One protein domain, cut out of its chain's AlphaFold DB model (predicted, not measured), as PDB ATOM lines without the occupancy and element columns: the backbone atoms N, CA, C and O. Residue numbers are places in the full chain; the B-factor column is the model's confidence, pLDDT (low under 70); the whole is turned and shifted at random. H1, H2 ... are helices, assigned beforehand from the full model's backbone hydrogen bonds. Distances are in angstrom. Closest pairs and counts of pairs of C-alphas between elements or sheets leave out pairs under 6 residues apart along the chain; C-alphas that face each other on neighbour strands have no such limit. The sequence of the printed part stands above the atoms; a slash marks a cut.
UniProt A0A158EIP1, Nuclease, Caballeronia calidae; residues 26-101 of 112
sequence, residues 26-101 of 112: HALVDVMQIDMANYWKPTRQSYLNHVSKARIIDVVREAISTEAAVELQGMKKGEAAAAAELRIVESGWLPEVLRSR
ATOM      1  N   HIS A  26     146.086 107.076 227.790       69.75
ATOM      2  CA  HIS A  26     146.705 106.036 226.958       69.75
ATOM      3  C   HIS A  26     147.939 106.563 226.218       69.75
ATOM      4  O   HIS A  26     148.896 105.822 226.035       69.75
ATOM      5  N   ALA A  27     147.969 107.854 225.866       73.81
ATOM      6  CA  ALA A  27     149.135 108.453 225.221       73.81
ATOM      7  C   ALA A  27     150.386 108.408 226.121       73.81
ATOM      8  O   ALA A  27     151.505 108.326 225.623       73.81
ATOM      9  N   LEU A  28     150.212 108.442 227.450       72.75
ATOM     10  CA  LEU A  28     151.321 108.278 228.393       72.75
ATOM     11  C   LEU A  28     151.763 106.817 228.497       72.75
ATOM     12  O   LEU A  28     152.961 106.560 228.565       72.75
ATOM     13  N   VAL A  29     150.816 105.876 228.458       72.62
ATOM     14  CA  VAL A  29     151.097 104.430 228.427       72.62
ATOM     15  C   VAL A  29     151.980 104.087 227.222       72.62
ATOM     16  O   VAL A  29     152.991 103.405 227.392       72.62
ATOM     17  N   ASP A  30     151.679 104.656 226.047       69.81
ATOM     18  CA  ASP A  30     152.481 104.484 224.828       69.81
ATOM     19  C   ASP A  30     153.904 105.047 224.978       69.81
ATOM     20  O   ASP A  30     154.887 104.370 224.671       69.81
ATOM     21  N   VAL A  31     154.040 106.284 225.475       77.50
ATOM     22  CA  VAL A  31     155.349 106.942 225.663       77.50
ATOM     23  C   VAL A  31     156.215 106.188 226.672       77.50
ATOM     24  O   VAL A  31     157.430 106.099 226.503       77.50
ATOM     25  N   MET A  32     155.596 105.642 227.718       73.56
ATOM     26  CA  MET A  32     156.279 104.893 228.771       73.56
ATOM     27  C   MET A  32     156.482 103.411 228.424       73.56
ATOM     28  O   MET A  32     157.096 102.699 229.214       73.56
ATOM     29  N   GLN A  33     155.986 102.956 227.265       71.81
ATOM     30  CA  GLN A  33     155.984 101.551 226.840       71.81
ATOM     31  C   GLN A  33     155.454 100.601 227.925       71.81
ATOM     32  O   GLN A  33     156.011  99.530 228.169       71.81
ATOM     33  N   ILE A  34     154.383 101.013 228.608       74.12
ATOM     34  CA  ILE A  34     153.758 100.208 229.655       74.12
ATOM     35  C   ILE A  34     152.804  99.213 228.999       74.12
ATOM     36  O   ILE A  34     151.790  99.592 228.422       74.12
ATOM     37  N   ASP A  35     153.089  97.924 229.147       78.88
ATOM     38  CA  ASP A  35     152.114  96.885 228.838       78.88
ATOM     39  C   ASP A  35     151.163  96.691 230.030       78.88
ATOM     40  O   ASP A  35     151.522  96.117 231.065       78.88
ATOM     41  N   MET A  36     149.936  97.195 229.873       81.12
ATOM     42  CA  MET A  36     148.876  97.131 230.880       81.12
ATOM     43  C   MET A  36     148.455  95.701 231.239       81.12
ATOM     44  O   MET A  36     147.947  95.496 232.344       81.12
ATOM     45  N   ALA A  37     148.707  94.704 230.380       84.94
ATOM     46  CA  ALA A  37     148.388  93.305 230.668       84.94
ATOM     47  C   ALA A  37     149.233  92.739 231.825       84.94
ATOM     48  O   ALA A  37     148.818  91.787 232.483       84.94
ATOM     49  N   ASN A  38     150.375  93.363 232.139       83.38
ATOM     50  CA  ASN A  38     151.209  92.982 233.285       83.38
ATOM     51  C   ASN A  38     150.643  93.448 234.634       83.38
ATOM     52  O   ASN A  38     150.990  92.891 235.675       83.38
ATOM     53  N   TYR A  39     149.794  94.476 234.631       84.25
ATOM     54  CA  TYR A  39     149.329  95.151 235.848       84.25
ATOM     55  C   TYR A  39     147.826  95.026 236.072       84.25
ATOM     56  O   TYR A  39     147.331  95.352 237.152       84.25
ATOM     57  N   TRP A  40     147.089  94.552 235.070       88.88
ATOM     58  CA  TRP A  40     145.644  94.434 235.121       88.88
ATOM     59  C   TRP A  40     145.184  93.078 234.596       88.88
ATOM     60  O   TRP A  40     145.698  92.576 233.600       88.88
ATOM     61  N   LYS A  41     144.181  92.494 235.260       90.31
ATOM     62  CA  LYS A  41     143.578  91.217 234.869       90.31
ATOM     63  C   LYS A  41     142.053  91.329 234.820       90.31
ATOM     64  O   LYS A  41     141.480  91.888 235.759       90.31
ATOM     65  N   PRO A  42     141.385  90.745 233.807       91.69
ATOM     66  CA  PRO A  42     139.930  90.794 233.643       91.69
ATOM     67  C   PRO A  42     139.195  89.841 234.600       91.69
ATOM     68  O   PRO A  42     138.614  88.829 234.211       91.69
ATOM     69  N   THR A  43     139.225  90.176 235.886       93.62
ATOM     70  CA  THR A  43     138.542  89.453 236.967       93.62
ATOM     71  C   THR A  43     137.065  89.837 237.083       93.62
ATOM     72  O   THR A  43     136.598  90.843 236.529       93.62
ATOM     73  N   ARG A  44     136.300  89.075 237.875       93.50
ATOM     74  CA  ARG A  44     134.910  89.431 238.204       93.50
ATOM     75  C   ARG A  44     134.800  90.792 238.870       93.50
ATOM     76  O   ARG A  44     133.916  91.572 238.525       93.50
ATOM     77  N   GLN A  45     135.696  91.068 239.812       90.19
ATOM     78  CA  GLN A  45     135.684  92.307 240.582       90.19
ATOM     79  C   GLN A  45     136.127  93.521 239.758       90.19
ATOM     80  O   GLN A  45     135.588  94.605 239.966       90.19
ATOM     81  N   SER A  46     137.085  93.353 238.845       88.50
ATOM     82  CA  SER A  46     137.621  94.461 238.046       88.50
ATOM     83  C   SER A  46     136.751  94.814 236.840       88.50
ATOM     84  O   SER A  46     136.646  95.991 236.513       88.50
ATOM     85  N   TYR A  47     136.109  93.831 236.191       92.25
ATOM     86  CA  TYR A  47     135.380  94.066 234.938       92.25
ATOM     87  C   TYR A  47     134.075  93.275 234.812       92.25
ATOM     88  O   TYR A  47     133.019  93.865 234.585       92.25
ATOM     89  N   LEU A  48     134.101  91.943 234.967       93.12
ATOM     90  CA  LEU A  48     132.999  91.093 234.481       93.12
ATOM     91  C   LEU A  48     131.674  91.290 235.238       93.12
ATOM     92  O   LEU A  48     130.606  91.079 234.665       93.12
ATOM     93  N   ASN A  49     131.703  91.738 236.496       93.31
ATOM     94  CA  ASN A  49     130.472  92.068 237.224       93.31
ATOM     95  C   ASN A  49     129.826  93.380 236.744       93.31
ATOM     96  O   ASN A  49     128.602  93.533 236.845       93.31
ATOM     97  N   HIS A  50     130.626  94.289 236.186       90.75
ATOM     98  CA  HIS A  50     130.228  95.655 235.827       90.75
ATOM     99  C   HIS A  50     129.685  95.775 234.403       90.75
ATOM    100  O   HIS A  50     129.045  96.767 234.071       90.75
ATOM    101  N   VAL A  51     129.880  94.751 233.571       91.38
ATOM    102  CA  VAL A  51     129.396  94.727 232.185       91.38
ATOM    103  C   VAL A  51     128.167  93.833 231.999       91.38
ATOM    104  O   VAL A  51     127.755  93.074 232.884       91.38
ATOM    105  N   SER A  52     127.520  93.952 230.838       94.50
ATOM    106  CA  SER A  52     126.374  93.118 230.470       94.50
ATOM    107  C   SER A  52     126.810  91.681 230.158       94.50
ATOM    108  O   SER A  52     127.951  91.430 229.779       94.50
ATOM    109  N   LYS A  53     125.882  90.716 230.256       94.94
ATOM    110  CA  LYS A  53     126.160  89.319 229.871       94.94
ATOM    111  C   LYS A  53     126.583  89.201 228.400       94.94
ATOM    112  O   LYS A  53     127.463  88.406 228.095       94.94
ATOM    113  N   ALA A  54     125.986  90.002 227.514       94.75
ATOM    114  CA  ALA A  54     126.372  90.052 226.106       94.75
ATOM    115  C   ALA A  54     127.845  90.455 225.953       94.75
ATOM    116  O   ALA A  54     128.605  89.735 225.317       94.75
ATOM    117  N   ARG A  55     128.282  91.509 226.659       93.88
ATOM    118  CA  ARG A  55     129.689  91.927 226.643       93.88
ATOM    119  C   ARG A  55     130.617  90.846 227.199       93.88
ATOM    120  O   ARG A  55     131.673  90.638 226.627       93.88
ATOM    121  N   ILE A  56     130.233  90.124 228.257       94.31
ATOM    122  CA  ILE A  56     131.026  88.984 228.765       94.31
ATOM    123  C   ILE A  56     131.242  87.933 227.664       94.31
ATOM    124  O   ILE A  56     132.361  87.461 227.484       94.31
ATOM    125  N   ILE A  57     130.191  87.583 226.918       95.56
ATOM    126  CA  ILE A  57     130.263  86.613 225.813       95.56
ATOM    127  C   ILE A  57     131.191  87.128 224.707       95.56
ATOM    128  O   ILE A  57     132.048  86.379 224.243       95.56
ATOM    129  N   ASP A  58     131.063  88.400 224.325       94.12
ATOM    130  CA  ASP A  58     131.920  89.019 223.306       94.12
ATOM    131  C   ASP A  58     133.395  89.018 223.724       94.12
ATOM    132  O   ASP A  58     134.269  88.708 222.917       94.12
ATOM    133  N   VAL A  59     133.676  89.291 224.999       93.75
ATOM    134  CA  VAL A  59     135.037  89.267 225.549       93.75
ATOM    135  C   VAL A  59     135.631  87.866 225.499       93.75
ATOM    136  O   VAL A  59     136.760  87.703 225.048       93.75
ATOM    137  N   VAL A  60     134.885  86.837 225.912       94.81
ATOM    138  CA  VAL A  60     135.381  85.452 225.828       94.81
ATOM    139  C   VAL A  60     135.569  85.017 224.376       94.81
ATOM    140  O   VAL A  60     136.520  84.299 224.071       94.81
ATOM    141  N   ARG A  61     134.712  85.495 223.468       94.94
ATOM    142  CA  ARG A  61     134.852  85.256 222.032       94.94
ATOM    143  C   ARG A  61     136.135  85.857 221.462       94.94
ATOM    144  O   ARG A  61     136.775  85.214 220.638       94.94
ATOM    145  N   GLU A  62     136.481  87.072 221.879       91.81
ATOM    146  CA  GLU A  62     137.690  87.779 221.450       91.81
ATOM    147  C   GLU A  62     138.959  87.186 222.079       91.81
ATOM    148  O   GLU A  62     139.957  87.004 221.389       91.81
ATOM    149  N   ALA A  63     138.924  86.883 223.378       91.75
ATOM    150  CA  ALA A  63     140.093  86.463 224.146       91.75
ATOM    151  C   ALA A  63     140.446  84.978 223.986       91.75
ATOM    152  O   ALA A  63     141.613  84.617 224.109       91.75
ATOM    153  N   ILE A  64     139.446  84.112 223.782       93.38
ATOM    154  CA  ILE A  64     139.603  82.652 223.858       93.38
ATOM    155  C   ILE A  64     139.151  81.989 222.562       93.38
ATOM    156  O   ILE A  64     139.987  81.538 221.782       93.38
ATOM    157  N   SER A  65     137.836  81.887 222.335       92.12
ATOM    158  CA  SER A  65     137.263  81.288 221.126       92.12
ATOM    159  C   SER A  65     135.746  81.494 221.048       92.12
ATOM    160  O   SER A  65     135.081  81.800 222.043       92.12
ATOM    161  N   THR A  66     135.165  81.288 219.861       92.81
ATOM    162  CA  THR A  66     133.705  81.385 219.680       92.81
ATOM    163  C   THR A  66     132.971  80.240 220.382       92.81
ATOM    164  O   THR A  66     131.899  80.457 220.939       92.81
ATOM    165  N   GLU A  67     133.555  79.047 220.426       92.44
ATOM    166  CA  GLU A  67     132.992  77.860 221.081       92.44
ATOM    167  C   GLU A  67     132.852  78.091 222.591       92.44
ATOM    168  O   GLU A  67     131.772  77.904 223.151       92.44
ATOM    169  N   ALA A  68     133.905  78.616 223.230       91.56
ATOM    170  CA  ALA A  68     133.885  78.972 224.647       91.56
ATOM    171  C   ALA A  68     132.838  80.057 224.965       91.56
ATOM    172  O   ALA A  68     132.252  80.070 226.048       91.56
ATOM    173  N   ALA A  69     132.575  80.960 224.017       93.44
ATOM    174  CA  ALA A  69     131.559  81.996 224.158       93.44
ATOM    175  C   ALA A  69     130.125  81.439 224.064       93.44
ATOM    176  O   ALA A  69     129.232  81.911 224.772       93.44
ATOM    177  N   VAL A  70     129.891  80.417 223.229       94.00
ATOM    178  CA  VAL A  70     128.580  79.754 223.099       94.00
ATOM    179  C   VAL A  70     128.180  79.057 224.402       94.00
ATOM    180  O   VAL A  70     127.031  79.184 224.825       94.00
ATOM    181  N   GLU A  71     129.121  78.415 225.102       92.31
ATOM    182  CA  GLU A  71     128.868  77.776 226.407       92.31
ATOM    183  C   GLU A  71     128.296  78.755 227.451       92.31
ATOM    184  O   GLU A  71     127.458  78.388 228.278       92.31
ATOM    185  N   LEU A  72     128.695  80.029 227.392       92.69
ATOM    186  CA  LEU A  72     128.252  81.075 228.321       92.69
ATOM    187  C   LEU A  72     126.833  81.584 228.031       92.69
ATOM    188  O   LEU A  72     126.203  82.197 228.901       92.69
ATOM    189  N   GLN A  73     126.290  81.334 226.834       92.56
ATOM    190  CA  GLN A  73     124.954  81.806 226.455       92.56
ATOM    191  C   GLN A  73     123.853  81.177 227.314       92.56
ATOM    192  O   GLN A  73     122.892  81.868 227.660       92.56
ATOM    193  N   GLY A  74     124.013  79.920 227.734       91.75
ATOM    194  CA  GLY A  74     123.043  79.217 228.583       91.75
ATOM    195  C   GLY A  74     123.094  79.591 230.071       91.75
ATOM    196  O   GLY A  74     122.145  79.322 230.802       91.75
ATOM    197  N   MET A  75     124.169  80.234 230.536       94.50
ATOM    198  CA  MET A  75     124.424  80.463 231.965       94.50
ATOM    199  C   MET A  75     123.737  81.723 232.507       94.50
ATOM    200  O   MET A  75     123.473  82.678 231.773       94.50
ATOM    201  N   LYS A  76     123.485  81.806 233.817       94.81
ATOM    202  CA  LYS A  76     123.058  83.081 234.437       94.81
ATOM    203  C   LYS A  76     124.221  84.086 234.443       94.81
ATOM    204  O   LYS A  76     125.373  83.676 234.410       94.81
ATOM    205  N   LYS A  77     123.961  85.405 234.529       93.81
ATOM    206  CA  LYS A  77     125.021  86.451 234.475       93.81
ATOM    207  C   LYS A  77     126.183  86.169 235.440       93.81
ATOM    208  O   LYS A  77     127.334  86.255 235.036       93.81
ATOM    209  N   GLY A  78     125.883  85.832 236.696       92.75
ATOM    210  CA  GLY A  78     126.911  85.573 237.712       92.75
ATOM    211  C   GLY A  78     127.751  84.325 237.422       92.75
ATOM    212  O   GLY A  78     128.967  84.355 237.584       92.75
ATOM    213  N   GLU A  79     127.116  83.257 236.937       93.88
ATOM    214  CA  GLU A  79     127.792  82.023 236.515       93.88
ATOM    215  C   GLU A  79     128.647  82.268 235.270       93.88
ATOM    216  O   GLU A  79     129.810  81.884 235.245       93.88
ATOM    217  N   ALA A  80     128.111  82.991 234.281       95.31
ATOM    218  CA  ALA A  80     128.845  83.386 233.087       95.31
ATOM    219  C   ALA A  80     130.074  84.236 233.440       95.31
ATOM    220  O   ALA A  80     131.141  84.020 232.881       95.31
ATOM    221  N   ALA A  81     129.957  85.162 234.398       95.19
ATOM    222  CA  ALA A  81     131.080  85.973 234.860       95.19
ATOM    223  C   ALA A  81     132.157  85.127 235.565       95.19
ATOM    224  O   ALA A  81     133.342  85.324 235.319       95.19
ATOM    225  N   ALA A  82     131.765  84.166 236.408       95.69
ATOM    226  CA  ALA A  82     132.715  83.273 237.082       95.69
ATOM    227  C   ALA A  82     133.420  82.338 236.091       95.69
ATOM    228  O   ALA A  82     134.631  82.143 236.152       95.69
ATOM    229  N   ALA A  83     132.663  81.791 235.145       94.38
ATOM    230  CA  ALA A  83     133.182  80.898 234.127       94.38
ATOM    231  C   ALA A  83     134.056  81.652 233.104       94.38
ATOM    232  O   ALA A  83     135.045  81.100 232.623       94.38
ATOM    233  N   ALA A  84     133.726  82.907 232.785       94.75
ATOM    234  CA  ALA A  84     134.557  83.767 231.950       94.75
ATOM    235  C   ALA A  84     135.890  84.081 232.635       94.75
ATOM    236  O   ALA A  84     136.923  83.860 232.018       94.75
ATOM    237  N   GLU A  85     135.879  84.506 233.905       94.94
ATOM    238  CA  GLU A  85     137.089  84.820 234.684       94.94
ATOM    239  C   GLU A  85     138.125  83.692 234.613       94.94
ATOM    240  O   GLU A  85     139.265  83.935 234.230       94.94
ATOM    241  N   LEU A  86     137.717  82.445 234.862       93.88
ATOM    242  CA  LEU A  86     138.617  81.285 234.791       93.88
ATOM    243  C   LEU A  86     139.268  81.087 233.415       93.88
ATOM    244  O   LEU A  86     140.367  80.549 233.332       93.88
ATOM    245  N   ARG A  87     138.589  81.499 232.340       93.38
ATOM    246  CA  ARG A  87     139.086  81.358 230.969       93.38
ATOM    247  C   ARG A  87     139.989  82.526 230.575       93.38
ATOM    248  O   ARG A  87     141.014  82.304 229.945       93.38
ATOM    249  N   ILE A  88     139.618  83.756 230.936       93.06
ATOM    250  CA  ILE A  88     140.255  84.970 230.398       93.06
ATOM    251  C   ILE A  88     141.329  85.584 231.300       93.06
ATOM    252  O   ILE A  88     142.104  86.404 230.815       93.06
ATOM    253  N   VAL A  89     141.415  85.219 232.584       90.50
ATOM    254  CA  VAL A  89     142.294  85.908 233.554       90.50
ATOM    255  C   VAL A  89     143.789  85.844 233.205       90.50
ATOM    256  O   VAL A  89     144.512  86.795 233.490       90.50
ATOM    257  N   GLU A  90     144.238  84.778 232.532       88.31
ATOM    258  CA  GLU A  90     145.624  84.610 232.053       88.31
ATOM    259  C   GLU A  90     145.775  84.830 230.536       88.31
ATOM    260  O   GLU A  90     146.844  84.608 229.977       88.31
ATOM    261  N   SER A  91     144.717  85.264 229.843       88.12
ATOM    262  CA  SER A  91     144.751  85.451 228.382       88.12
ATOM    263  C   SER A  91     145.525  86.697 227.933       88.12
ATOM    264  O   SER A  91     145.761  86.876 226.742       88.12
ATOM    265  N   GLY A  92     145.872  87.593 228.866       86.75
ATOM    266  CA  GLY A  92     146.419  88.917 228.546       86.75
ATOM    267  C   GLY A  92     145.403  89.853 227.882       86.75
ATOM    268  O   GLY A  92     145.768  90.930 227.416       86.75
ATOM    269  N   TRP A  93     144.126  89.465 227.823       91.69
ATOM    270  CA  TRP A  93     143.081  90.303 227.256       91.69
ATOM    271  C   TRP A  93     142.861  91.565 228.096       91.69
ATOM    272  O   TRP A  93     142.755  91.518 229.324       91.69
ATOM    273  N   LEU A  94     142.716  92.690 227.399       88.81
ATOM    274  CA  LEU A  94     142.429  94.000 227.970       88.81
ATOM    275  C   LEU A  94     141.163  94.585 227.333       88.81
ATOM    276  O   LEU A  94     140.988  94.414 226.125       88.81
ATOM    277  N   PRO A  95     140.308  95.308 228.076       86.38
ATOM    278  CA  PRO A  95     139.223  96.105 227.505       86.38
ATOM    279  C   PRO A  95     139.767  97.263 226.662       86.38
ATOM    280  O   PRO A  95     140.930  97.651 226.784       86.38
ATOM    281  N   GLU A  96     138.926  97.841 225.805       80.88
ATOM    282  CA  GLU A  96     139.346  98.889 224.866       80.88
ATOM    283  C   GLU A  96     139.870 100.144 225.580       80.88
ATOM    284  O   GLU A  96     140.772 100.799 225.057       80.88
ATOM    285  N   VAL A  97     139.390 100.437 226.798       76.06
ATOM    286  CA  VAL A  97     139.938 101.525 227.645       76.06
ATOM    287  C   VAL A  97     141.318 101.243 228.207       76.06
ATOM    288  O   VAL A  97     141.932 102.131 228.770       76.06
ATOM    289  N   LEU A  98     141.795 100.007 228.167       76.44
ATOM    290  CA  LEU A  98     143.119  99.665 228.692       76.44
ATOM    291  C   LEU A  98     144.086  99.279 227.579       76.44
ATOM    292  O   LEU A  98     145.289  99.192 227.815       76.44
ATOM    293  N   ARG A  99     143.588  99.082 226.354       76.00
ATOM    294  CA  ARG A  99     144.439  98.895 225.182       76.00
ATOM    295  C   ARG A  99     145.154 100.206 224.879       76.00
ATOM    296  O   ARG A  99     144.519 101.225 224.580       76.00
ATOM    297  N   SER A 100     146.482 100.157 224.938       60.47
ATOM    298  CA  SER A 100     147.348 101.228 224.455       60.47
ATOM    299  C   SER A 100     147.001 101.474 222.992       60.47
ATOM    300  O   SER A 100     147.157 100.593 222.142       60.47
ATOM    301  N   ARG A 101     146.411 102.635 222.706       54.03
ATOM    302  CA  ARG A 101     146.173 103.034 221.328       54.03
ATOM    303  C   ARG A 101     147.497 103.569 220.813       54.03
ATOM    304  O   ARG A 101     147.634 104.778 220.661       54.03
TER     305      ARG A 101
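This is residues 26 to 101 of the 112 residues of the protein "Nuclease" of Caballeronia calidae (UniProt A0A158EIP1). H3, H4 and H5 pack side by side in a triangle, with H2 on H5; H1 lies far off, and residues 89 to 101 run back towards it. The printed part has 76 residues with five named helices, H1 to H5 in order, all helix. It is compact, radius of gyration of the C-alphas 12.9 A, spanning 43 by 22 by 18 A.

Start at H1, residues 26 to 31, apart from the others. H2, residues 44 to 48, touches hub H5, residues 77 to 88, at its residues 81 to 85 alone. H3, residues 53 to 63, touches H5, closest C-alphas Lys 53 and Lys 77, 5.5 A. H4, residues 66 to 73, forms hairpins with H3 and H5. O i to N i+4 pairs are within hydrogen-bond range throughout H1 and H3, 7 of 8 in H5, 2 of 4 in H4, 0 of 1 in H2 (i+3: 0 of 2).

Find C-alpha 26 at (146.705, 106.036, 226.958); H5, 15.8 A long, ends at C-alpha 88, (140.255, 84.970, 230.398).

The printed part has no cut; the link H1 to H2 is long; pLDDT is under 70 at residues 26, 30 and 100 to 101.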